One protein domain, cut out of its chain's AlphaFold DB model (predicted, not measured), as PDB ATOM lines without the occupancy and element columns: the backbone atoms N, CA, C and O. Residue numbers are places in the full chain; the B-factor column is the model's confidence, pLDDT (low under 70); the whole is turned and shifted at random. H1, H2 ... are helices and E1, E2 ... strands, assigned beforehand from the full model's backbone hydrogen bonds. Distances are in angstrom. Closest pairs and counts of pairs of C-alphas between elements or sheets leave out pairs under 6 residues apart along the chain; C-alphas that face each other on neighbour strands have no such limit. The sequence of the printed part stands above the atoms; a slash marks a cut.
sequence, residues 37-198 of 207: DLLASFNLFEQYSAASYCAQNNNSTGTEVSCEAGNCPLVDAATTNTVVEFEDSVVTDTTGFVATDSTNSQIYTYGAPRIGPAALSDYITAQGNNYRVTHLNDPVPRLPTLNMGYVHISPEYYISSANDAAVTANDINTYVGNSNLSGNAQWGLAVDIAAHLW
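AT A GLANCE: This is residues 37 to 198 of the 207 residues of the protein "Putative mono-and diacylglycerol lipase" of Diplodia seriata (UniProt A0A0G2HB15). A small, twisted four-stranded sheet, E3 to E6, has the longest helix, H1, crossing one face, and the far end of H1 reaches toward a separate two-stranded hairpin, E1 and E2. H2 packs on H1, short H4 and H5 graze the sheet, and long loops make up much of the rest. The 162 printed residues hold five named helices and six named strands, in the order H1 H2 E1 E2 E3 H3 E4 E5 E6 H4 H5; the class is mixed, with 66 residues in named elements, under half. The larger sheet runs E3 E4 E5 E6, mixed; E1 and E2 are antiparallel. The whole is compact, radius of gyration of the C-alphas 16.2 A, and spans 42 by 35 by 32 A.

IN THESE COORDINATES: Find C-alpha 37 at (-17.474, 3.226, 107.222); from there H1 runs 21.1 A to residue 51. Next come H2, residues 73 to 76, then E1, residues 82 to 86, 10.6 A, and E2, residues 96 to 99. E3 is residues 107 to 110, H3 residues 118 to 127, 14.1 A. E4, residues 130 to 135, begins at C-alpha 130 (-22.538, 17.827, 109.292) and runs 16.5 A. E5 is residues 156 to 159, E6 residues 172 to 175, H4 residues 183 to 187, and H5, residues 193 to 197, ends at C-alpha 197 (-24.540, 15.243, 88.543).

HOW THE PARTS SIT: Begin at the larger sheet, strongly twisted, only just, with C-alphas up to 4.3 A off its best plane. E3 and E4 are parallel, with N 131 and O 107 2.8 A apart; E4 and E5 are parallel, with N 157 and O 132 at 2.8 A; the hairpin E5 and E6 is antiparallel, with N 158 and O 173 at 2.8 A. E3, H3 and E4 form a strand-helix-strand unit, two parallel neighbour strands with a helix between, its crossover right-handed. H1 is on the sheet, two layers, at a height over the sheet of 9.2 A; the closest C-alphas of H1 and E3 are Phe 45 and Tyr 108, 6.5 A. H1 touches H2 with residues 44 to 48 alone, closest at Leu 44 and Leu 74, C-alphas 6.2 A apart. In the hairpin E1 and E2, N 98 and O 84 are 2.8 A apart. H3 is not on the larger sheet. H1, H3 and H5 have every O i to N i+4 pair within hydrogen-bond range; H4 has 0 of 1, but 2 of 2 O i to N i+3 pairs, and H2 is too short for an i+4 pair.

THE WHOLE: The C-alphas farthest apart, Thr 79 and Asn 147, are 44.0 A apart. The printed part has no cut; the links H1 to H2, E4 to E5 and E5 to E6 are long. Look for pLDDT under 70 at residues 100 to 104.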
ATOM      1  N   ASP A  37     -16.125   3.009 106.694       93.44
ATOM      2  CA  ASP A  37     -17.474   3.226 107.222       93.44
ATOM      3  C   ASP A  37     -18.032   4.592 106.810       93.44
ATOM      4  O   ASP A  37     -19.190   4.695 106.423       93.44
ATOM      5  N   LEU A  38     -17.207   5.646 106.836       94.25
ATOM      6  CA  LEU A  38     -17.647   6.974 106.414       94.25
ATOM      7  C   LEU A  38     -17.892   7.029 104.901       94.25
ATOM      8  O   LEU A  38     -18.862   7.639 104.465       94.25
ATOM      9  N   LEU A  39     -17.053   6.356 104.107       96.00
ATOM     10  CA  LEU A  39     -17.291   6.188 102.673       96.00
ATOM     11  C   LEU A  39     -18.615   5.455 102.409       96.00
ATOM     12  O   LEU A  39     -19.370   5.860 101.529       96.00
ATOM     13  N   ALA A  40     -18.908   4.402 103.178       94.69
ATOM     14  CA  ALA A  40     -20.164   3.669 103.074       94.69
ATOM     15  C   ALA A  40     -21.370   4.546 103.442       94.69
ATOM     16  O   ALA A  40     -22.368   4.521 102.726       94.69
ATOM     17  N   SER A  41     -21.263   5.372 104.491       94.31
ATOM     18  CA  SER A  41     -22.301   6.350 104.836       94.31
ATOM     19  C   SER A  41     -22.520   7.373 103.724       94.31
ATOM     20  O   SER A  41     -23.667   7.644 103.384       94.31
ATOM     21  N   PHE A  42     -21.453   7.914 103.121       96.19
ATOM     22  CA  PHE A  42     -21.604   8.831 101.988       96.19
ATOM     23  C   PHE A  42     -22.343   8.178 100.821       96.19
ATOM     24  O   PHE A  42     -23.255   8.776 100.272       96.19
ATOM     25  N   ASN A  43     -22.010   6.934 100.482       95.31
ATOM     26  CA  ASN A  43     -22.702   6.227  99.409       95.31
ATOM     27  C   ASN A  43     -24.183   5.976  99.760       95.31
ATOM     28  O   ASN A  43     -25.067   6.262  98.966       95.31
ATOM     29  N   LEU A  44     -24.485   5.535 100.986       93.81
ATOM     30  CA  LEU A  44     -25.870   5.314 101.417       93.81
ATOM     31  C   LEU A  44     -26.716   6.598 101.380       93.81
ATOM     32  O   LEU A  44     -27.834   6.586 100.872       93.81
ATOM     33  N   PHE A  45     -26.222   7.698 101.947       94.00
ATOM     34  CA  PHE A  45     -26.997   8.939 102.021       94.00
ATOM     35  C   PHE A  45     -27.048   9.696 100.694       94.00
ATOM     36  O   PHE A  45     -27.974  10.478 100.472       94.00
ATOM     37  N   GLU A  46     -26.080   9.470  99.809       95.94
ATOM     38  CA  GLU A  46     -26.183   9.933  98.431       95.94
ATOM     39  C   GLU A  46     -27.343   9.245  97.720       95.94
ATOM     40  O   GLU A  46     -28.184   9.931  97.159       95.94
ATOM     41  N   GLN A  47     -27.495   7.934  97.880       95.38
ATOM     42  CA  GLN A  47     -28.613   7.199  97.295       95.38
ATOM     43  C   GLN A  47     -29.985   7.646  97.821       95.38
ATOM     44  O   GLN A  47     -30.953   7.658  97.069       95.38
ATOM     45  N   TYR A  48     -30.088   8.076  99.085       93.25
ATOM     46  CA  TYR A  48     -31.303   8.745  99.580       93.25
ATOM     47  C   TYR A  48     -31.553  10.088  98.887       93.25
ATOM     48  O   TYR A  48     -32.703  10.447  98.641       93.25
ATOM     49  N   SER A  49     -30.488  10.831  98.574       94.38
ATOM     50  CA  SER A  49     -30.589  12.081  97.815       94.38
ATOM     51  C   SER A  49     -31.011  11.792  96.375       94.38
ATOM     52  O   SER A  49     -31.910  12.451  95.863       94.38
ATOM     53  N   ALA A  50     -30.461  10.749  95.760       95.62
ATOM     54  CA  ALA A  50     -30.841  10.306  94.429       95.62
ATOM     55  C   ALA A  50     -32.306   9.844  94.358       95.62
ATOM     56  O   ALA A  50     -33.047  10.224  93.455       95.62
ATOM     57  N   ALA A  51     -32.763   9.115  95.378       93.75
ATOM     58  CA  ALA A  51     -34.152   8.695  95.505       93.75
ATOM     59  C   ALA A  51     -35.135   9.871  95.592       93.75
ATOM     60  O   ALA A  51     -36.294   9.718  95.209       93.75
ATOM     61  N   SER A  52     -34.700  11.042  96.077       92.25
ATOM     62  CA  SER A  52     -35.561  12.230  96.167       92.25
ATOM     63  C   SER A  52     -35.956  12.805  94.804       92.25
ATOM     64  O   SER A  52     -36.960  13.508  94.726       92.25
ATOM     65  N   TYR A  53     -35.225  12.454  93.740       92.94
ATOM     66  CA  TYR A  53     -35.569  12.803  92.362       92.94
ATOM     67  C   TYR A  53     -36.626  11.881  91.755       92.94
ATOM     68  O   TYR A  53     -37.223  12.223  90.740       92.94
ATOM     69  N   CYS A  54     -36.869  10.706  92.340       92.31
ATOM     70  CA  CYS A  54     -37.788   9.752  91.742       92.31
ATOM     71  C   CYS A  54     -39.241  10.074  92.107       92.31
ATOM     72  O   CYS A  54     -39.613  10.050  93.283       92.31
ATOM     73  N   ALA A  55     -40.064  10.292  91.078       89.06
ATOM     74  CA  ALA A  55     -41.452  10.735  91.193       89.06
ATOM     75  C   ALA A  55     -42.387   9.788  91.975       89.06
ATOM     76  O   ALA A  55     -43.519  10.145  92.269       89.06
ATOM     77  N   GLN A  56     -41.981   8.555  92.273       87.38
ATOM     78  CA  GLN A  56     -42.741   7.635  93.123       87.38
ATOM     79  C   GLN A  56     -42.479   7.828  94.625       87.38
ATOM     80  O   GLN A  56     -43.217   7.289  95.439       87.38
ATOM     81  N   ASN A  57     -41.428   8.557  95.013       88.62
ATOM     82  CA  ASN A  57     -41.045   8.729  96.423       88.62
ATOM     83  C   ASN A  57     -41.559  10.038  97.040       88.62
ATOM     84  O   ASN A  57     -41.262  10.338  98.194       88.62
ATOM     85  N   ASN A  58     -42.271  10.846  96.265       84.12
ATOM     86  CA  ASN A  58     -42.801  12.163  96.617       84.12
ATOM     87  C   ASN A  58     -44.334  12.253  96.441       84.12
ATOM     88  O   ASN A  58     -44.929  13.255  96.842       84.12
ATOM     89  N   ASN A  59     -44.988  11.198  95.930       80.44
ATOM     90  CA  ASN A  59     -46.434  11.167  95.680       80.44
ATOM     91  C   ASN A  59     -47.207  10.002  96.339       80.44
ATOM     92  O   ASN A  59     -48.410   9.851  96.089       80.44
ATOM     93  N   SER A  60     -46.569   9.191  97.187       77.06
ATOM     94  CA  SER A  60     -47.171   8.035  97.858       77.06
ATOM     95  C   SER A  60     -46.644   7.794  99.284       77.06
ATOM     96  O   SER A  60     -46.005   6.788  99.562       77.06
ATOM     97  N   THR A  61     -47.011   8.653 100.240       78.56
ATOM     98  CA  THR A  61     -46.567   8.521 101.645       78.56
ATOM     99  C   THR A  61     -46.830   7.145 102.265       78.56
ATOM    100  O   THR A  61     -47.912   6.574 102.091       78.56
ATOM    101  N   GLY A  62     -45.909   6.683 103.115       77.12
ATOM    102  CA  GLY A  62     -46.038   5.423 103.851       77.12
ATOM    103  C   GLY A  62     -45.637   4.193 103.038       77.12
ATOM    104  O   GLY A  62     -45.940   3.071 103.449       77.12
ATOM    105  N   THR A  63     -44.980   4.397 101.896       82.75
ATOM    106  CA  THR A  63     -44.339   3.343 101.112       82.75
ATOM    107  C   THR A  63     -42.842   3.275 101.397       82.75
ATOM    108  O   THR A  63     -42.245   4.181 101.991       82.75
ATOM    109  N   GLU A  64     -42.238   2.163 100.982       85.75
ATOM    110  CA  GLU A  64     -40.785   2.032 100.916       85.75
ATOM    111  C   GLU A  64     -40.233   2.983  99.847       85.75
ATOM    112  O   GLU A  64     -40.849   3.185  98.797       85.75
ATOM    113  N   VAL A  65     -39.069   3.565 100.128       88.06
ATOM    114  CA  VAL A  65     -38.313   4.377  99.170       88.06
ATOM    115  C   VAL A  65     -37.676   3.446  98.145       88.06
ATOM    116  O   VAL A  65     -37.053   2.456  98.526       88.06
ATOM    117  N   SER A  66     -37.807   3.771  96.858       90.81
ATOM    118  CA  SER A  66     -37.239   2.958  95.774       90.81
ATOM    119  C   SER A  66     -36.727   3.792  94.602       90.81
ATOM    120  O   SER A  66     -37.182   4.918  94.434       90.81
ATOM    121  N   CYS A  67     -35.832   3.269  93.758       92.69
ATOM    122  CA  CYS A  67     -35.406   3.962  92.528       92.69
ATOM    123  C   CYS A  67     -35.563   3.098  91.279       92.69
ATOM    124  O   CYS A  67     -34.776   2.185  91.039       92.69
ATOM    125  N   GLU A  68     -36.513   3.450  90.408       91.69
ATOM    126  CA  GLU A  68     -36.728   2.750  89.131       91.69
ATOM    127  C   GLU A  68     -35.496   2.790  88.207       91.69
ATOM    128  O   GLU A  68     -35.250   1.842  87.458       91.69
ATOM    129  N   ALA A  69     -34.685   3.851  88.301       93.75
ATOM    130  CA  ALA A  69     -33.429   3.999  87.567       93.75
ATOM    131  C   ALA A  69     -32.296   3.084  88.086       93.75
ATOM    132  O   ALA A  69     -31.260   2.948  87.432       93.75
ATOM    133  N   GLY A  70     -32.470   2.443  89.248       94.00
ATOM    134  CA  GLY A  70     -31.484   1.543  89.851       94.00
ATOM    135  C   GLY A  70     -30.263   2.243  90.458       94.00
ATOM    136  O   GLY A  70     -29.256   1.586  90.728       94.00
ATOM    137  N   ASN A  71     -30.332   3.559  90.677       93.88
ATOM    138  CA  ASN A  71     -29.266   4.368  91.271       93.88
ATOM    139  C   ASN A  71     -29.331   4.451  92.810       93.88
ATOM    140  O   ASN A  71     -28.462   5.086  93.395       93.88
ATOM    141  N   CYS A  72     -30.274   3.770  93.480       94.31
ATOM    142  CA  CYS A  72     -30.306   3.668  94.948       94.31
ATOM    143  C   CYS A  72     -30.409   2.232  95.523       94.31
ATOM    144  O   CYS A  72     -31.203   1.979  96.431       94.31
ATOM    145  N   PRO A  73     -29.569   1.269  95.092       94.31
ATOM    146  CA  PRO A  73     -29.698  -0.141  95.485       94.31
ATOM    147  C   PRO A  73     -29.556  -0.425  96.995       94.31
ATOM    148  O   PRO A  73     -30.074  -1.424  97.489       94.31
ATOM    149  N   LEU A  74     -28.827   0.406  97.743       91.50
ATOM    150  CA  LEU A  74     -28.710   0.294  99.201       91.50
ATOM    151  C   LEU A  74     -29.982   0.770  99.905       91.50
ATOM    152  O   LEU A  74     -30.315   0.240 100.963       91.50
ATOM    153  N   VAL A  75     -30.673   1.754  99.325       89.81
ATOM    154  CA  VAL A  75     -31.962   2.248  99.820       89.81
ATOM    155  C   VAL A  75     -33.071   1.263  99.462       89.81
ATOM    156  O   VAL A  75     -33.830   0.903 100.355       89.81
ATOM    157  N   ASP A  76     -33.083   0.725  98.236       87.62
ATOM    158  CA  ASP A  76     -34.008  -0.345  97.818       87.62
ATOM    159  C   ASP A  76     -33.912  -1.582  98.734       87.62
ATOM    160  O   ASP A  76     -34.892  -2.277  98.989       87.62
ATOM    161  N   ALA A  77     -32.707  -1.890  99.225       86.88
ATOM    162  CA  ALA A  77     -32.470  -3.014 100.128       86.88
ATOM    163  C   ALA A  77     -32.798  -2.706 101.602       86.88
ATOM    164  O   ALA A  77     -32.779  -3.619 102.435       86.88
ATOM    165  N   ALA A  78     -33.052  -1.443 101.948       83.31
ATOM    166  CA  ALA A  78     -33.334  -1.012 103.307       83.31
ATOM    167  C   ALA A  78     -34.843  -0.995 103.581       83.31
ATOM    168  O   ALA A  78     -35.649  -0.566 102.764       83.31
ATOM    169  N   THR A  79     -35.241  -1.399 104.789       81.06
ATOM    170  CA  THR A  79     -36.632  -1.248 105.233       81.06
ATOM    171  C   THR A  79     -36.882   0.205 105.625       81.06
ATOM    172  O   THR A  79     -36.538   0.627 106.733       81.06
ATOM    173  N   THR A  80     -37.474   0.973 104.715       77.62
ATOM    174  CA  THR A  80     -37.758   2.402 104.880       77.62
ATOM    175  C   THR A  80     -39.260   2.658 104.911       77.62
ATOM    176  O   THR A  80     -40.051   1.854 104.436       77.62
ATOM    177  N   ASN A  81     -39.672   3.771 105.514       77.81
ATOM    178  CA  ASN A  81     -41.021   4.304 105.349       77.81
ATOM    179  C   ASN A  81     -40.919   5.826 105.299       77.81
ATOM    180  O   ASN A  81     -40.324   6.437 106.200       77.81
ATOM    181  N   THR A  82     -41.501   6.439 104.273       82.12
ATOM    182  CA  THR A  82     -41.664   7.893 104.232       82.12
ATOM    183  C   THR A  82     -42.725   8.317 105.249       82.12
ATOM    184  O   THR A  82     -43.763   7.676 105.421       82.12
ATOM    185  N   VAL A  83     -42.448   9.392 105.983       78.94
ATOM    186  CA  VAL A  83     -43.360   9.954 106.992       78.94
ATOM    187  C   VAL A  83     -44.076  11.184 106.456       78.94
ATOM    188  O   VAL A  83     -45.237  11.416 106.789       78.94
ATOM    189  N   VAL A  84     -43.392  11.962 105.621       79.00
ATOM    190  CA  VAL A  84     -43.954  13.090 104.876       79.00
ATOM    191  C   VAL A  84     -43.284  13.129 103.514       79.00
ATOM    192  O   VAL A  84     -42.095  12.854 103.405       79.00
ATOM    193  N   GLU A  85     -44.039  13.519 102.503       82.62
ATOM    194  CA  GLU A  85     -43.569  13.770 101.147       82.62
ATOM    195  C   GLU A  85     -44.054  15.153 100.719       82.62
ATOM    196  O   GLU A  85     -45.091  15.629 101.200       82.62
ATOM    197  N   PHE A  86     -43.274  15.833  99.889       84.50
ATOM    198  CA  PHE A  86     -43.586  17.161  99.385       84.50
ATOM    199  C   PHE A  86     -43.193  17.271  97.914       84.50
ATOM    200  O   PHE A  86     -42.138  16.801  97.499       84.50
ATOM    201  N   GLU A  87     -44.069  17.913  97.151       82.31
ATOM    202  CA  GLU A  87     -43.971  18.062  95.702       82.31
ATOM    203  C   GLU A  87     -43.782  19.523  95.319       82.31
ATOM    204  O   GLU A  87     -44.122  20.440  96.085       82.31
ATOM    205  N   ASP A  88     -43.295  19.723  94.098       81.38
ATOM    206  CA  ASP A  88     -43.200  21.032  93.487       81.38
ATOM    207  C   ASP A  88     -44.572  21.724  93.421       81.38
ATOM    208  O   ASP A  88     -45.659  21.139  93.414       81.38
ATOM    209  N   SER A  89     -44.531  23.048  93.439       81.50
ATOM    210  CA  SER A  89     -45.711  23.895  93.443       81.50
ATOM    211  C   SER A  89     -45.421  25.194  92.710       81.50
ATOM    212  O   SER A  89     -44.278  25.587  92.510       81.50
ATOM    213  N   VAL A  90     -46.466  25.975  92.432       80.25
ATOM    214  CA  VAL A  90     -46.318  27.298  91.797       80.25
ATOM    215  C   VAL A  90     -45.482  28.309  92.605       80.25
ATOM    216  O   VAL A  90     -45.177  29.383  92.093       80.25
ATOM    217  N   VAL A  91     -45.169  28.018  93.875       80.69
ATOM    218  CA  VAL A  91     -44.388  28.897  94.767       80.69
ATOM    219  C   VAL A  91     -42.961  28.380  94.980       80.69
ATOM    220  O   VAL A  91     -42.076  29.170  95.307       80.69
ATOM    221  N   THR A  92     -42.722  27.081  94.807       81.44
ATOM    222  CA  THR A  92     -41.404  26.468  94.984       81.44
ATOM    223  C   THR A  92     -41.309  25.162  94.216       81.44
ATOM    224  O   THR A  92     -42.209  24.338  94.312       81.44
ATOM    225  N   ASP A  93     -40.149  24.929  93.610       84.00
ATOM    226  CA  ASP A  93     -39.803  23.658  92.958       84.00
ATOM    227  C   ASP A  93     -39.103  22.694  93.938       84.00
ATOM    228  O   ASP A  93     -38.273  21.882  93.545       84.00
ATOM    229  N   THR A  94     -39.341  22.847  95.251       85.31
ATOM    230  CA  THR A  94     -38.710  21.973  96.250       85.31
ATOM    231  C   THR A  94     -39.531  20.699  96.346       85.31
ATOM    232  O   THR A  94     -40.677  20.751  96.789       85.31
ATOM    233  N   THR A  95     -38.899  19.583  96.008       82.06
ATOM    234  CA  THR A  95     -39.498  18.250  95.970       82.06
ATOM    235  C   THR A  95     -38.662  17.290  96.806       82.06
ATOM    236  O   THR A  95     -37.444  17.454  96.907       82.06
ATOM    237  N   GLY A  96     -39.298  16.322  97.458       84.00
ATOM    238  CA  GLY A  96     -38.599  15.297  98.221       84.00
ATOM    239  C   GLY A  96     -39.451  14.671  99.316       84.00
ATOM    240  O   GLY A  96     -40.676  14.780  99.344       84.00
ATOM    241  N   PHE A  97     -38.784  13.999 100.250       81.75
ATOM    242  CA  PHE A  97     -39.442  13.265 101.323       81.75
ATOM    243  C   PHE A  97     -38.671  13.345 102.638       81.75
ATOM    244  O   PHE A  97     -37.489  13.677 102.697       81.75
ATOM    245  N   VAL A  98     -39.366  13.012 103.721       81.00
ATOM    246  CA  VAL A  98     -38.809  12.812 105.053       81.00
ATOM    247  C   VAL A  98     -39.005  11.351 105.418       81.00
ATOM    248  O   VAL A  98     -40.128  10.912 105.665       81.00
ATOM    249  N   ALA A  99     -37.909  10.606 105.493       74.50
ATOM    250  CA  ALA A  99     -37.881   9.267 106.068       74.50
ATOM    251  C   ALA A  99     -37.370   9.341 107.513       74.50
ATOM    252  O   ALA A  99     -36.482  10.133 107.834       74.50
ATOM    253  N   THR A 100     -37.933   8.534 108.411       65.50
ATOM    254  CA  THR A 100     -37.454   8.486 109.798       65.50
ATOM    255  C   THR A 100     -36.281   7.532 109.947       65.50
ATOM    256  O   THR A 100     -36.460   6.322 109.832       65.50
ATOM    257  N   ASP A 101     -35.124   8.072 110.328       64.44
ATOM    258  CA  ASP A 101     -34.024   7.326 110.939       64.44
ATOM    259  C   ASP A 101     -33.914   7.740 112.415       64.44
ATOM    260  O   ASP A 101     -33.437   8.822 112.750       64.44
ATOM    261  N   SER A 102     -34.395   6.891 113.323       58.62
ATOM    262  CA  SER A 102     -34.323   7.141 114.771       58.62
ATOM    263  C   SER A 102     -32.942   6.860 115.375       58.62
ATOM    264  O   SER A 102     -32.739   7.081 116.570       58.62
ATOM    265  N   THR A 103     -31.994   6.382 114.565       57.78
ATOM    266  CA  THR A 103     -30.643   5.999 114.988       57.78
ATOM    267  C   THR A 103     -29.656   7.153 114.825       57.78
ATOM    268  O   THR A 103     -28.738   7.290 115.634       57.78
ATOM    269  N   ASN A 104     -29.836   8.006 113.810       63.84
ATOM    270  CA  ASN A 104     -28.822   8.971 113.390       63.84
ATOM    271  C   ASN A 104     -29.366  10.404 113.269       63.84
ATOM    272  O   ASN A 104     -30.108  10.728 112.350       63.84
ATOM    273  N   SER A 105     -28.904  11.309 114.139       70.81
ATOM    274  CA  SER A 105     -29.101  12.763 113.993       70.81
ATOM    275  C   SER A 105     -27.979  13.372 113.143       70.81
ATOM    276  O   SER A 105     -27.080  14.030 113.678       70.81
ATOM    277  N   GLN A 106     -27.974  13.081 111.842       81.75
ATOM    278  CA  GLN A 106     -26.914  13.482 110.909       81.75
ATOM    279  C   GLN A 106     -27.489  14.247 109.710       81.75
ATOM    280  O   GLN A 106     -28.606  13.971 109.281       81.75
ATOM    281  N   ILE A 107     -26.716  15.191 109.161       81.75
ATOM    282  CA  ILE A 107     -27.070  15.931 107.941       81.75
ATOM    283  C   ILE A 107     -26.027  15.626 106.870       81.75
ATOM    284  O   ILE A 107     -24.855  15.968 107.039       81.75
ATOM    285  N   TYR A 108     -26.468  15.036 105.762       92.69
ATOM    286  CA  TYR A 108     -25.658  14.817 104.567       92.69
ATOM    287  C   TYR A 108     -26.150  15.725 103.451       92.69
ATOM    288  O   TYR A 108     -27.352  15.843 103.227       92.69
ATOM    289  N   THR A 109     -25.223  16.385 102.765       94.38
ATOM    290  CA  THR A 109     -25.537  17.200 101.592       94.38
ATOM    291  C   THR A 109     -24.541  16.925 100.476       94.38
ATOM    292  O   THR A 109     -23.342  16.813 100.727       94.38
ATOM    293  N   TYR A 110     -25.034  16.849  99.243       97.50
ATOM    294  CA  TYR A 110     -24.248  16.585  98.037       97.50
ATOM    295  C   TYR A 110     -24.456  17.752  97.076       97.50
ATOM    296  O   TYR A 110     -25.587  18.164  96.845       97.50
ATOM    297  N   GLY A 111     -23.368  18.376  96.620       96.25
ATOM    298  CA  GLY A 111     -23.453  19.502  95.674       96.25
ATOM    299  C   GLY A 111     -24.164  20.747  96.215       96.25
ATOM    300  O   GLY A 111     -24.528  21.631  95.448       96.25
ATOM    301  N   ALA A 112     -24.361  20.855  97.533       95.94
ATOM    302  CA  ALA A 112     -25.198  21.907  98.102       95.94
ATOM    303  C   ALA A 112     -24.594  23.319  97.959       95.94
ATOM    304  O   ALA A 112     -23.396  23.513  98.218       95.94
ATOM    305  N   PRO A 113     -25.423  24.333  97.639       96.38
ATOM    306  CA  PRO A 113     -25.010  25.731  97.634       96.38
ATOM    307  C   PRO A 113     -24.748  26.250  99.056       96.38
ATOM    308  O   PRO A 113     -25.047  25.606 100.064       96.38
ATOM    309  N   ARG A 114     -24.202  27.463  99.161       94.69
ATOM    310  CA  ARG A 114     -24.125  28.187 100.435       94.69
ATOM    311  C   ARG A 114     -25.524  28.631 100.856       94.69
ATOM    312  O   ARG A 114     -26.270  29.191 100.059       94.69
ATOM    313  N   ILE A 115     -25.849  28.456 102.131       92.88
ATOM    314  CA  ILE A 115     -27.211  28.686 102.644       92.88
ATOM    315  C   ILE A 115     -27.361  29.967 103.469       92.88
ATOM    316  O   ILE A 115     -28.478  30.389 103.753       92.88
ATOM    317  N   GLY A 116     -26.260  30.619 103.856       91.88
ATOM    318  CA  GLY A 116     -26.356  31.867 104.602       91.88
ATOM    319  C   GLY A 116     -25.031  32.452 105.083       91.88
ATOM    320  O   GLY A 116     -23.956  32.016 104.660       91.88
ATOM    321  N   PRO A 117     -25.110  33.478 105.950       96.50
ATOM    322  CA  PRO A 117     -23.947  34.161 106.495       96.50
ATOM    323  C   PRO A 117     -23.251  33.343 107.587       96.50
ATOM    324  O   PRO A 117     -23.809  32.383 108.118       96.50
ATOM    325  N   ALA A 118     -22.055  33.786 107.984       96.75
ATOM    326  CA  ALA A 118     -21.217  33.097 108.972       96.75
ATOM    327  C   ALA A 118     -21.944  32.761 110.277       96.75
ATOM    328  O   ALA A 118     -21.817  31.645 110.757       96.75
ATOM    329  N   ALA A 119     -22.787  33.658 110.799       95.94
ATOM    330  CA  ALA A 119     -23.548  33.386 112.019       95.94
ATOM    331  C   ALA A 119     -24.435  32.129 111.915       95.94
ATOM    332  O   ALA A 119     -24.529  31.371 112.877       95.94
ATOM    333  N   LEU A 120     -25.058  31.894 110.754       93.38
ATOM    334  CA  LEU A 120     -25.862  30.696 110.511       93.38
ATOM    335  C   LEU A 120     -24.968  29.475 110.292       93.38
ATOM    336  O   LEU A 120     -25.161  28.445 110.933       93.38
ATOM    337  N   SER A 121     -23.978  29.586 109.407       93.06
ATOM    338  CA  SER A 121     -23.129  28.446 109.052       93.06
ATOM    339  C   SER A 121     -22.271  27.963 110.226       93.06
ATOM    340  O   SER A 121     -22.086  26.758 110.392       93.06
ATOM    341  N   ASP A 122     -21.800  28.874 111.080       96.12
ATOM    342  CA  ASP A 122     -21.055  28.550 112.298       96.12
ATOM    343  C   ASP A 122     -21.972  27.940 113.365       96.12
ATOM    344  O   ASP A 122     -21.565  26.998 114.045       96.12
ATOM    345  N   TYR A 123     -23.222  28.412 113.475       93.81
ATOM    346  CA  TYR A 123     -24.226  27.807 114.353       93.81
ATOM    347  C   TYR A 123     -24.506  26.350 113.965       93.81
ATOM    348  O   TYR A 123     -24.435  25.475 114.823       93.81
ATOM    349  N   ILE A 124     -24.752  26.079 112.679       91.12
ATOM    350  CA  ILE A 124     -24.979  24.715 112.176       91.12
ATOM    351  C   ILE A 124     -23.720  23.866 112.372       91.12
ATOM    352  O   ILE A 124     -23.793  22.768 112.916       91.12
ATOM    353  N   THR A 125     -22.544  24.395 112.015       94.12
ATOM    354  CA  THR A 125     -21.256  23.709 112.212       94.12
ATOM    355  C   THR A 125     -21.057  23.288 113.672       94.12
ATOM    356  O   THR A 125     -20.616  22.170 113.934       94.12
ATOM    357  N   ALA A 126     -21.420  24.147 114.630       94.69
ATOM    358  CA  ALA A 126     -21.287  23.878 116.060       94.69
ATOM    359  C   ALA A 126     -22.230  22.778 116.585       94.69
ATOM    360  O   ALA A 126     -21.955  22.215 117.644       94.69
ATOM    361  N   GLN A 127     -23.307  22.445 115.864       90.44
ATOM    362  CA  GLN A 127     -24.185  21.320 116.213       90.44
ATOM    363  C   GLN A 127     -23.531  19.953 115.943       90.44
ATOM    364  O   GLN A 127     -23.949  18.956 116.528       90.44
ATOM    365  N   GLY A 128     -22.470  19.908 115.126       90.50
ATOM    366  CA  GLY A 128     -21.784  18.671 114.748       90.50
ATOM    367  C   GLY A 128     -22.568  17.833 113.732       90.50
ATOM    368  O   GLY A 128     -23.612  18.248 113.248       90.50
ATOM    369  N   ASN A 129     -22.033  16.654 113.387       89.88
ATOM    370  CA  ASN A 129     -22.661  15.681 112.474       89.88
ATOM    371  C   ASN A 129     -23.101  16.255 111.111       89.88
ATOM    372  O   ASN A 129     -24.107  15.829 110.538       89.88
ATOM    373  N   ASN A 130     -22.333  17.219 110.600       90.81
ATOM    374  CA  ASN A 130     -22.538  17.827 109.292       90.81
ATOM    375  C   ASN A 130     -21.580  17.208 108.275       90.81
ATOM    376  O   ASN A 130     -20.360  17.250 108.453       90.81
ATOM    377  N   TYR A 131     -22.135  16.694 107.186       95.69
ATOM    378  CA  TYR A 131     -21.417  15.969 106.151       95.69
ATOM    379  C   TYR A 131     -21.687  16.611 104.792       95.69
ATOM    380  O   TYR A 131     -22.521  16.151 104.016       95.69
ATOM    381  N   ARG A 132     -20.985  17.717 104.516       96.69
ATOM    382  CA  ARG A 132     -21.083  18.430 103.237       96.69
ATOM    383  C   ARG A 132     -20.102  17.847 102.229       96.69
ATOM    384  O   ARG A 132     -18.893  18.041 102.363       96.69
ATOM    385  N   VAL A 133     -20.621  17.181 101.208       98.25
ATOM    386  CA  VAL A 133     -19.848  16.519 100.158       98.25
ATOM    387  C   VAL A 133     -19.843  17.368  98.886       98.25
ATOM    388  O   VAL A 133     -20.868  17.897  98.452       98.25
ATOM    389  N   THR A 134     -18.671  17.529  98.276       98.25
ATOM    390  CA  THR A 134     -18.492  18.286  97.022       98.25
ATOM    391  C   THR A 134     -17.639  17.497  96.037       98.25
ATOM    392  O   THR A 134     -16.825  16.683  96.468       98.25
ATOM    393  N   HIS A 135     -17.801  17.737  94.737       98.50
ATOM    394  CA  HIS A 135     -17.110  16.982  93.697       98.50
ATOM    395  C   HIS A 135     -16.488  17.912  92.653       98.50
ATOM    396  O   HIS A 135     -17.139  18.836  92.163       98.50
ATOM    397  N   LEU A 136     -15.197  17.695  92.364       98.06
ATOM    398  CA  LEU A 136     -14.425  18.411  91.342       98.06
ATOM    399  C   LEU A 136     -14.782  19.911  91.242       98.06
ATOM    400  O   LEU A 136     -14.778  20.640  92.238       98.06
ATOM    401  N   ASN A 137     -15.074  20.368  90.031       97.69
ATOM    402  CA  ASN A 137     -15.474  21.710  89.658       97.69
ATOM    403  C   ASN A 137     -16.993  21.828  89.473       97.69
ATOM    404  O   ASN A 137     -17.442  22.607  88.625       97.69
ATOM    405  N   ASP A 138     -17.777  21.145  90.313       98.25
ATOM    406  CA  ASP A 138     -19.199  21.440  90.496       98.25
ATOM    407  C   ASP A 138     -19.377  22.954  90.788       98.25
ATOM    408  O   ASP A 138     -18.709  23.510  91.677       98.25
ATOM    409  N   PRO A 139     -20.173  23.695  89.995       97.50
ATOM    410  CA  PRO A 139     -20.444  25.113  90.230       97.50
ATOM    411  C   PRO A 139     -21.362  25.410  91.418       97.50
ATOM    412  O   PRO A 139     -21.252  26.503  91.979       97.50
ATOM    413  N   VAL A 140     -22.251  24.500  91.818       97.56
ATOM    414  CA  VAL A 140     -23.327  24.789  92.776       97.56
ATOM    415  C   VAL A 140     -22.793  25.117  94.174       97.56
ATOM    416  O   VAL A 140     -23.152  26.180  94.693       97.56
ATOM    417  N   PRO A 141     -21.825  24.376  94.755       97.06
ATOM    418  CA  PRO A 141     -21.225  24.748  96.036       97.06
ATOM    419  C   PRO A 141     -20.448  26.067  95.993       97.06
ATOM    420  O   PRO A 141     -20.058  26.602  97.032       97.06
ATOM    421  N   ARG A 142     -20.208  26.652  94.815       95.31
ATOM    422  CA  ARG A 142     -19.561  27.967  94.698       95.31
ATOM    423  C   ARG A 142     -20.557  29.120  94.705       95.31
ATOM    424  O   ARG A 142     -20.110  30.272  94.703       95.31
ATOM    425  N   LEU A 143     -21.854  28.846  94.838       94.19
ATOM    426  CA  LEU A 143     -22.929  29.834  94.853       94.19
ATOM    427  C   LEU A 143     -23.818  29.714  96.105       94.19
ATOM    428  O   LEU A 143     -23.930  28.627  96.657       94.19
ATOM    429  N   PRO A 144     -24.453  30.810  96.566       95.00
ATOM    430  CA  PRO A 144     -24.095  32.208  96.306       95.00
ATOM    431  C   PRO A 144     -22.651  32.513  96.731       95.00
ATOM    432  O   PRO A 144     -22.077  31.796  97.545       95.00
ATOM    433  N   THR A 145     -22.016  33.536  96.153       93.44
ATOM    434  CA  THR A 145     -20.559  33.748  96.305       93.44
ATOM    435  C   THR A 145     -20.144  34.229  97.704       93.44
ATOM    436  O   THR A 145     -20.916  34.893  98.395       93.44
ATOM    437  N   LEU A 146     -18.880  33.989  98.091       93.50
ATOM    438  CA  LEU A 146     -18.298  34.520  99.340       93.50
ATOM    439  C   LEU A 146     -18.402  36.055  99.429       93.50
ATOM    440  O   LEU A 146     -18.650  36.604 100.500       93.50
ATOM    441  N   ASN A 147     -18.286  36.757  98.295       92.56
ATOM    442  CA  ASN A 147     -18.380  38.221  98.228       92.56
ATOM    443  C   ASN A 147     -19.787  38.755  98.543       92.56
ATOM    444  O   ASN A 147     -19.934  39.932  98.859       92.56
ATOM    445  N   MET A 148     -20.814  37.905  98.473       94.25
ATOM    446  CA  MET A 148     -22.178  38.235  98.898       94.25
ATOM    447  C   MET A 148     -22.391  38.006 100.404       94.25
ATOM    448  O   MET A 148     -23.505  38.170 100.892       94.25
ATOM    449  N   GLY A 149     -21.348  37.609 101.142       94.12
ATOM    450  CA  GLY A 149     -21.408  37.321 102.576       94.12
ATOM    451  C   GLY A 149     -21.894  35.912 102.920       94.12
ATOM    452  O   GLY A 149     -22.088  35.621 104.097       94.12
ATOM    453  N   TYR A 150     -22.078  35.042 101.923       96.31
ATOM    454  CA  TYR A 150     -22.478  33.651 102.123       96.31
ATOM    455  C   TYR A 150     -21.252  32.783 102.379       96.31
ATOM    456  O   TYR A 150     -20.276  32.872 101.640       96.31
ATOM    457  N   VAL A 151     -21.310  31.908 103.378       96.25
ATOM    458  CA  VAL A 151     -20.217  30.981 103.718       96.25
ATOM    459  C   VAL A 151     -20.766  29.575 103.951       96.25
ATOM    460  O   VAL A 151     -21.962  29.389 104.180       96.25
ATOM    461  N   HIS A 152     -19.900  28.573 103.876       95.69
ATOM    462  CA  HIS A 152     -20.288  27.171 104.014       95.69
ATOM    463  C   HIS A 152     -20.321  26.693 105.460       95.69
ATOM    464  O   HIS A 152     -19.628  27.226 106.322       95.69
ATOM    465  N   ILE A 153     -21.072  25.622 105.701       95.31
ATOM    466  CA  ILE A 153     -20.882  24.771 106.879       95.31
ATOM    467  C   ILE A 153     -19.569  23.974 106.749       95.31
ATOM    468  O   ILE A 153     -19.116  23.675 105.637       95.31
ATOM    469  N   SER A 154     -18.956  23.631 107.882       95.88
ATOM    470  CA  SER A 154     -17.701  22.870 107.962       95.88
ATOM    471  C   SER A 154     -17.919  21.511 108.652       95.88
ATOM    472  O   SER A 154     -18.719  21.448 109.586       95.88
ATOM    473  N   PRO A 155     -17.166  20.450 108.293       96.88
ATOM    474  CA  PRO A 155     -16.150  20.390 107.236       96.88
ATOM    475  C   PRO A 155     -16.721  20.129 105.830       96.88
ATOM    476  O   PRO A 155     -17.877  19.762 105.660       96.88
ATOM    477  N   GLU A 156     -15.873  20.316 104.820       97.81
ATOM    478  CA  GLU A 156     -16.048  19.821 103.453       97.81
ATOM    479  C   GLU A 156     -15.431  18.434 103.305       97.81
ATOM    480  O   GLU A 156     -14.281  18.238 103.703       97.81
ATOM    481  N   TYR A 157     -16.138  17.524 102.648       97.88
ATOM    482  CA  TYR A 157     -15.610  16.267 102.128       97.88
ATOM    483  C   TYR A 157     -15.544  16.368 100.602       97.88
ATOM    484  O   TYR A 157     -16.549  16.270  99.905       97.88
ATOM    485  N   TYR A 158     -14.353  16.650 100.087       98.06
ATOM    486  CA  TYR A 158     -14.116  16.923  98.674       98.06
ATOM    487  C   TYR A 158     -13.670  15.663  97.935       98.06
ATOM    488  O   TYR A 158     -12.591  15.134  98.216       98.06
ATOM    489  N   ILE A 159     -14.478  15.229  96.974       98.31
ATOM    490  CA  ILE A 159     -14.215  14.118  96.064       98.31
ATOM    491  C   ILE A 159     -13.371  14.620  94.886       98.31
ATOM    492  O   ILE A 159     -13.705  15.611  94.232       98.31
ATOM    493  N   SER A 160     -12.274  13.917  94.618       97.38
ATOM    494  CA  SER A 160     -11.300  14.258  93.572       97.38
ATOM    495  C   SER A 160     -11.195  13.244  92.429       97.38
ATOM    496  O   SER A 160     -10.394  13.456  91.516       97.38
ATOM    497  N   SER A 161     -11.986  12.169  92.464       97.50
ATOM    498  CA  SER A 161     -12.143  11.247  91.334       97.50
ATOM    499  C   SER A 161     -12.745  11.965  90.122       97.50
ATOM    500  O   SER A 161     -13.333  13.030  90.263       97.50
ATOM    501  N   ALA A 162     -12.584  11.392  88.929       97.94
ATOM    502  CA  ALA A 162     -13.224  11.903  87.719       97.94
ATOM    503  C   ALA A 162     -14.752  11.680  87.739       97.94
ATOM    504  O   ALA A 162     -15.241  10.819  88.473       97.94
ATOM    505  N   ASN A 163     -15.478  12.395  86.873       97.31
ATOM    506  CA  ASN A 163     -16.861  12.047  86.528       97.31
ATOM    507  C   ASN A 163     -16.924  10.597  86.020       97.31
ATOM    508  O   ASN A 163     -15.954  10.104  85.435       97.31
ATOM    509  N   ASP A 164     -18.049   9.926  86.262       96.25
ATOM    510  CA  ASP A 164     -18.301   8.528  85.882       96.25
ATOM    511  C   ASP A 164     -17.295   7.511  86.462       96.25
ATOM    512  O   ASP A 164     -17.235   6.352  86.039       96.25
ATOM    513  N   ALA A 165     -16.478   7.922  87.438       97.06
ATOM    514  CA  ALA A 165     -15.515   7.061  88.107       97.06
ATOM    515  C   ALA A 165     -15.987   6.696  89.516       97.06
ATOM    516  O   ALA A 165     -16.509   7.526  90.265       97.06
ATOM    517  N   ALA A 166     -15.743   5.442  89.900       96.00
ATOM    518  CA  ALA A 166     -15.996   4.980  91.257       96.00
ATOM    519  C   ALA A 166     -15.130   5.756  92.263       96.00
ATOM    520  O   ALA A 166     -13.909   5.833  92.116       96.00
ATOM    521  N   VAL A 167     -15.771   6.292  93.302       97.19
ATOM    522  CA  VAL A 167     -15.103   7.031  94.376       97.19
ATOM    523  C   VAL A 167     -14.523   6.054  95.394       97.19
ATOM    524  O   VAL A 167     -15.223   5.178  95.905       97.19
ATOM    525  N   THR A 168     -13.254   6.229  95.748       96.06
ATOM    526  CA  THR A 168     -12.606   5.487  96.830       96.06
ATOM    527  C   THR A 168     -12.335   6.382  98.035       96.06
ATOM    528  O   THR A 168     -12.323   7.609  97.953       96.06
ATOM    529  N   ALA A 169     -12.034   5.767  99.179       95.12
ATOM    530  CA  ALA A 169     -11.688   6.492 100.402       95.12
ATOM    531  C   ALA A 169     -10.471   7.427 100.238       95.12
ATOM    532  O   ALA A 169     -10.360   8.427 100.948       95.12
ATOM    533  N   ASN A 170      -9.564   7.113  99.305       95.44
ATOM    534  CA  ASN A 170      -8.373   7.918  99.023       95.44
ATOM    535  C   ASN A 170      -8.678   9.158  98.176       95.44
ATOM    536  O   ASN A 170      -7.880  10.097  98.157       95.44
ATOM    537  N   ASP A 171      -9.826   9.173  97.498       96.62
ATOM    538  CA  ASP A 171     -10.229  10.269  96.619       96.62
ATOM    539  C   ASP A 171     -10.901  11.408  97.394       96.62
ATOM    540  O   ASP A 171     -11.145  12.472  96.820       96.62
ATOM    541  N   ILE A 172     -11.171  11.213  98.690       97.44
ATOM    542  CA  ILE A 172     -11.882  12.166  99.542       97.44
ATOM    543  C   ILE A 172     -10.903  12.898 100.458       97.44
ATOM    544  O   ILE A 172     -10.208  12.297 101.278       97.44
ATOM    545  N   ASN A 173     -10.882  14.226 100.349       95.81
ATOM    546  CA  ASN A 173     -10.087  15.108 101.197       95.81
ATOM    547  C   ASN A 173     -11.004  15.933 102.099       95.81
ATOM    548  O   ASN A 173     -12.005  16.476 101.635       95.81
ATOM    549  N   THR A 174     -10.641  16.075 103.372       96.12
ATOM    550  CA  THR A 174     -11.400  16.908 104.310       96.12
ATOM    551  C   THR A 174     -10.802  18.304 104.421       96.12
ATOM    552  O   THR A 174      -9.624  18.459 104.751       96.12
ATOM    553  N   TYR A 175     -11.628  19.327 104.215       96.19
ATOM    554  CA  TYR A 175     -11.252  20.726 104.398       96.19
ATOM    555  C   TYR A 175     -12.117  21.375 105.474       96.19
ATOM    556  O   TYR A 175     -13.333  21.228 105.490       96.19
ATOM    557  N   VAL A 176     -11.486  22.099 106.395       95.88
ATOM    558  CA  VAL A 176     -12.176  22.773 107.502       95.88
ATOM    559  C   VAL A 176     -12.299  24.272 107.251       95.88
ATOM    560  O   VAL A 176     -11.485  24.862 106.533       95.88
ATOM    561  N   GLY A 177     -13.287  24.882 107.900       94.62
ATOM    562  CA  GLY A 177     -13.548  26.317 107.864       94.62
ATOM    563  C   GLY A 177     -14.662  26.696 106.892       94.62
ATOM    564  O   GLY A 177     -14.823  26.102 105.830       94.62
ATOM    565  N   ASN A 178     -15.422  27.726 107.261       91.94
ATOM    566  CA  ASN A 178     -16.589  28.185 106.506       91.94
ATOM    567  C   ASN A 178     -16.238  28.907 105.183       91.94
ATOM    568  O   ASN A 178     -17.074  29.006 104.285       91.94
ATOM    569  N   SER A 179     -14.994  29.379 105.039       92.56
ATOM    570  CA  SER A 179     -14.512  30.189 103.906       92.56
ATOM    571  C   SER A 179     -13.219  29.634 103.285       92.56
ATOM    572  O   SER A 179     -12.339  30.390 102.875       92.56
ATOM    573  N   ASN A 180     -13.060  28.306 103.259       91.44
ATOM    574  CA  ASN A 180     -11.887  27.655 102.673       91.44
ATOM    575  C   ASN A 180     -11.871  27.799 101.134       91.44
ATOM    576  O   ASN A 180     -12.907  27.656 100.491       91.44
ATOM    577  N   LEU A 181     -10.698  28.080 100.551       95.25
ATOM    578  CA  LEU A 181     -10.491  28.206  99.097       95.25
ATOM    579  C   LEU A 181      -9.851  26.958  98.453       95.25
ATOM    580  O   LEU A 181      -9.544  26.966  97.265       95.25
ATOM    581  N   SER A 182      -9.621  25.904  99.237       96.38
ATOM    582  CA  SER A 182      -9.230  24.571  98.758       96.38
ATOM    583  C   SER A 182     -10.472  23.750  98.379       96.38
ATOM    584  O   SER A 182     -11.591  24.262  98.429       96.38
ATOM    585  N   GLY A 183     -10.294  22.478  98.011       96.50
ATOM    586  CA  GLY A 183     -11.420  21.595  97.686       96.50
ATOM    587  C   GLY A 183     -12.179  22.088  96.460       96.50
ATOM    588  O   GLY A 183     -11.555  22.473  95.473       96.50
ATOM    589  N   ASN A 184     -13.504  22.123  96.505       97.69
ATOM    590  CA  ASN A 184     -14.306  22.562  95.364       97.69
ATOM    591  C   ASN A 184     -14.096  24.056  95.034       97.69
ATOM    592  O   ASN A 184     -14.070  24.451  93.866       97.69
ATOM    593  N   ALA A 185     -13.841  24.896  96.042       96.12
ATOM    594  CA  ALA A 185     -13.650  26.334  95.846       96.12
ATOM    595  C   ALA A 185     -12.398  26.684  95.014       96.12
ATOM    596  O   ALA A 185     -12.356  27.756  94.403       96.12
ATOM    597  N   GLN A 186     -11.412  25.780  94.929       96.75
ATOM    598  CA  GLN A 186     -10.153  26.015  94.210       96.75
ATOM    599  C   GLN A 186     -10.350  26.241  92.701       96.75
ATOM    600  O   GLN A 186      -9.521  26.872  92.049       96.75
ATOM    601  N   TRP A 187     -11.457  25.742  92.143       96.19
ATOM    602  CA  TRP A 187     -11.742  25.775  90.709       96.19
ATOM    603  C   TRP A 187     -12.219  27.141  90.201       96.19
ATOM    604  O   TRP A 187     -12.323  27.345  88.991       96.19
ATOM    605  N   GLY A 188     -12.483  28.107  91.088       91.69
ATOM    606  CA  GLY A 188     -12.767  29.493  90.710       91.69
ATOM    607  C   GLY A 188     -13.959  29.614  89.759       91.69
ATOM    608  O   GLY A 188     -15.090  29.373  90.170       91.69
ATOM    609  N   LEU A 189     -13.705  29.978  88.497       91.81
ATOM    610  CA  LEU A 189     -14.720  30.115  87.438       91.81
ATOM    611  C   LEU A 189     -14.813  28.897  86.501       91.81
ATOM    612  O   LEU A 189     -15.624  28.912  85.580       91.81
ATOM    613  N   ALA A 190     -13.993  27.859  86.689       95.31
ATOM    614  CA  ALA A 190     -14.073  26.646  85.878       95.31
ATOM    615  C   ALA A 190     -15.345  25.879  86.246       95.31
ATOM    616  O   ALA A 190     -15.508  25.513  87.404       95.31
ATOM    617  N   VAL A 191     -16.243  25.648  85.296       95.31
ATOM    618  CA  VAL A 191     -17.545  25.012  85.537       95.31
ATOM    619  C   VAL A 191     -17.585  23.654  84.858       95.31
ATOM    620  O   VAL A 191     -17.219  23.553  83.689       95.31
ATOM    621  N   ASP A 192     -18.061  22.647  85.583       97.12
ATOM    622  CA  ASP A 192     -18.466  21.365  85.024       97.12
ATOM    623  C   ASP A 192     -19.807  20.951  85.633       97.12
ATOM    624  O   ASP A 192     -19.921  20.758  86.841       97.12
ATOM    625  N   ILE A 193     -20.833  20.866  84.788       96.19
ATOM    626  CA  ILE A 193     -22.165  20.423  85.204       96.19
ATOM    627  C   ILE A 193     -22.182  18.910  85.413       96.19
ATOM    628  O   ILE A 193     -22.847  18.449  86.327       96.19
ATOM    629  N   ALA A 194     -21.400  18.133  84.657       97.25
ATOM    630  CA  ALA A 194     -21.324  16.690  84.872       97.25
ATOM    631  C   ALA A 194     -20.721  16.359  86.247       97.25
ATOM    632  O   ALA A 194     -21.140  15.400  86.887       97.25
ATOM    633  N   ALA A 195     -19.818  17.204  86.758       97.56
ATOM    634  CA  ALA A 195     -19.329  17.082  88.129       97.56
ATOM    635  C   ALA A 195     -20.431  17.295  89.182       97.56
ATOM    636  O   ALA A 195     -20.361  16.684  90.244       97.56
ATOM    637  N   HIS A 196     -21.441  18.124  88.895       97.75
ATOM    638  CA  HIS A 196     -22.593  18.326  89.783       97.75
ATOM    639  C   HIS A 196     -23.549  17.124  89.794       97.75
ATOM    640  O   HIS A 196     -24.162  16.842  90.816       97.75
ATOM    641  N   LEU A 197     -23.651  16.402  88.677       97.19
ATOM    642  CA  LEU A 197     -24.540  15.243  88.543       97.19
ATOM    643  C   LEU A 197     -23.901  13.936  89.047       97.19
ATOM    644  O   LEU A 197     -24.587  12.928  89.175       97.19
ATOM    645  N   TRP A 198     -22.596  13.941  89.348       97.69
ATOM    646  CA  TRP A 198     -21.860  12.747  89.766       97.69
ATOM    647  C   TRP A 198     -21.417  12.809  91.229       97.69
ATOM    648  O   TRP A 198     -20.431  13.461  91.571       97.69
TER     649      TRP A 198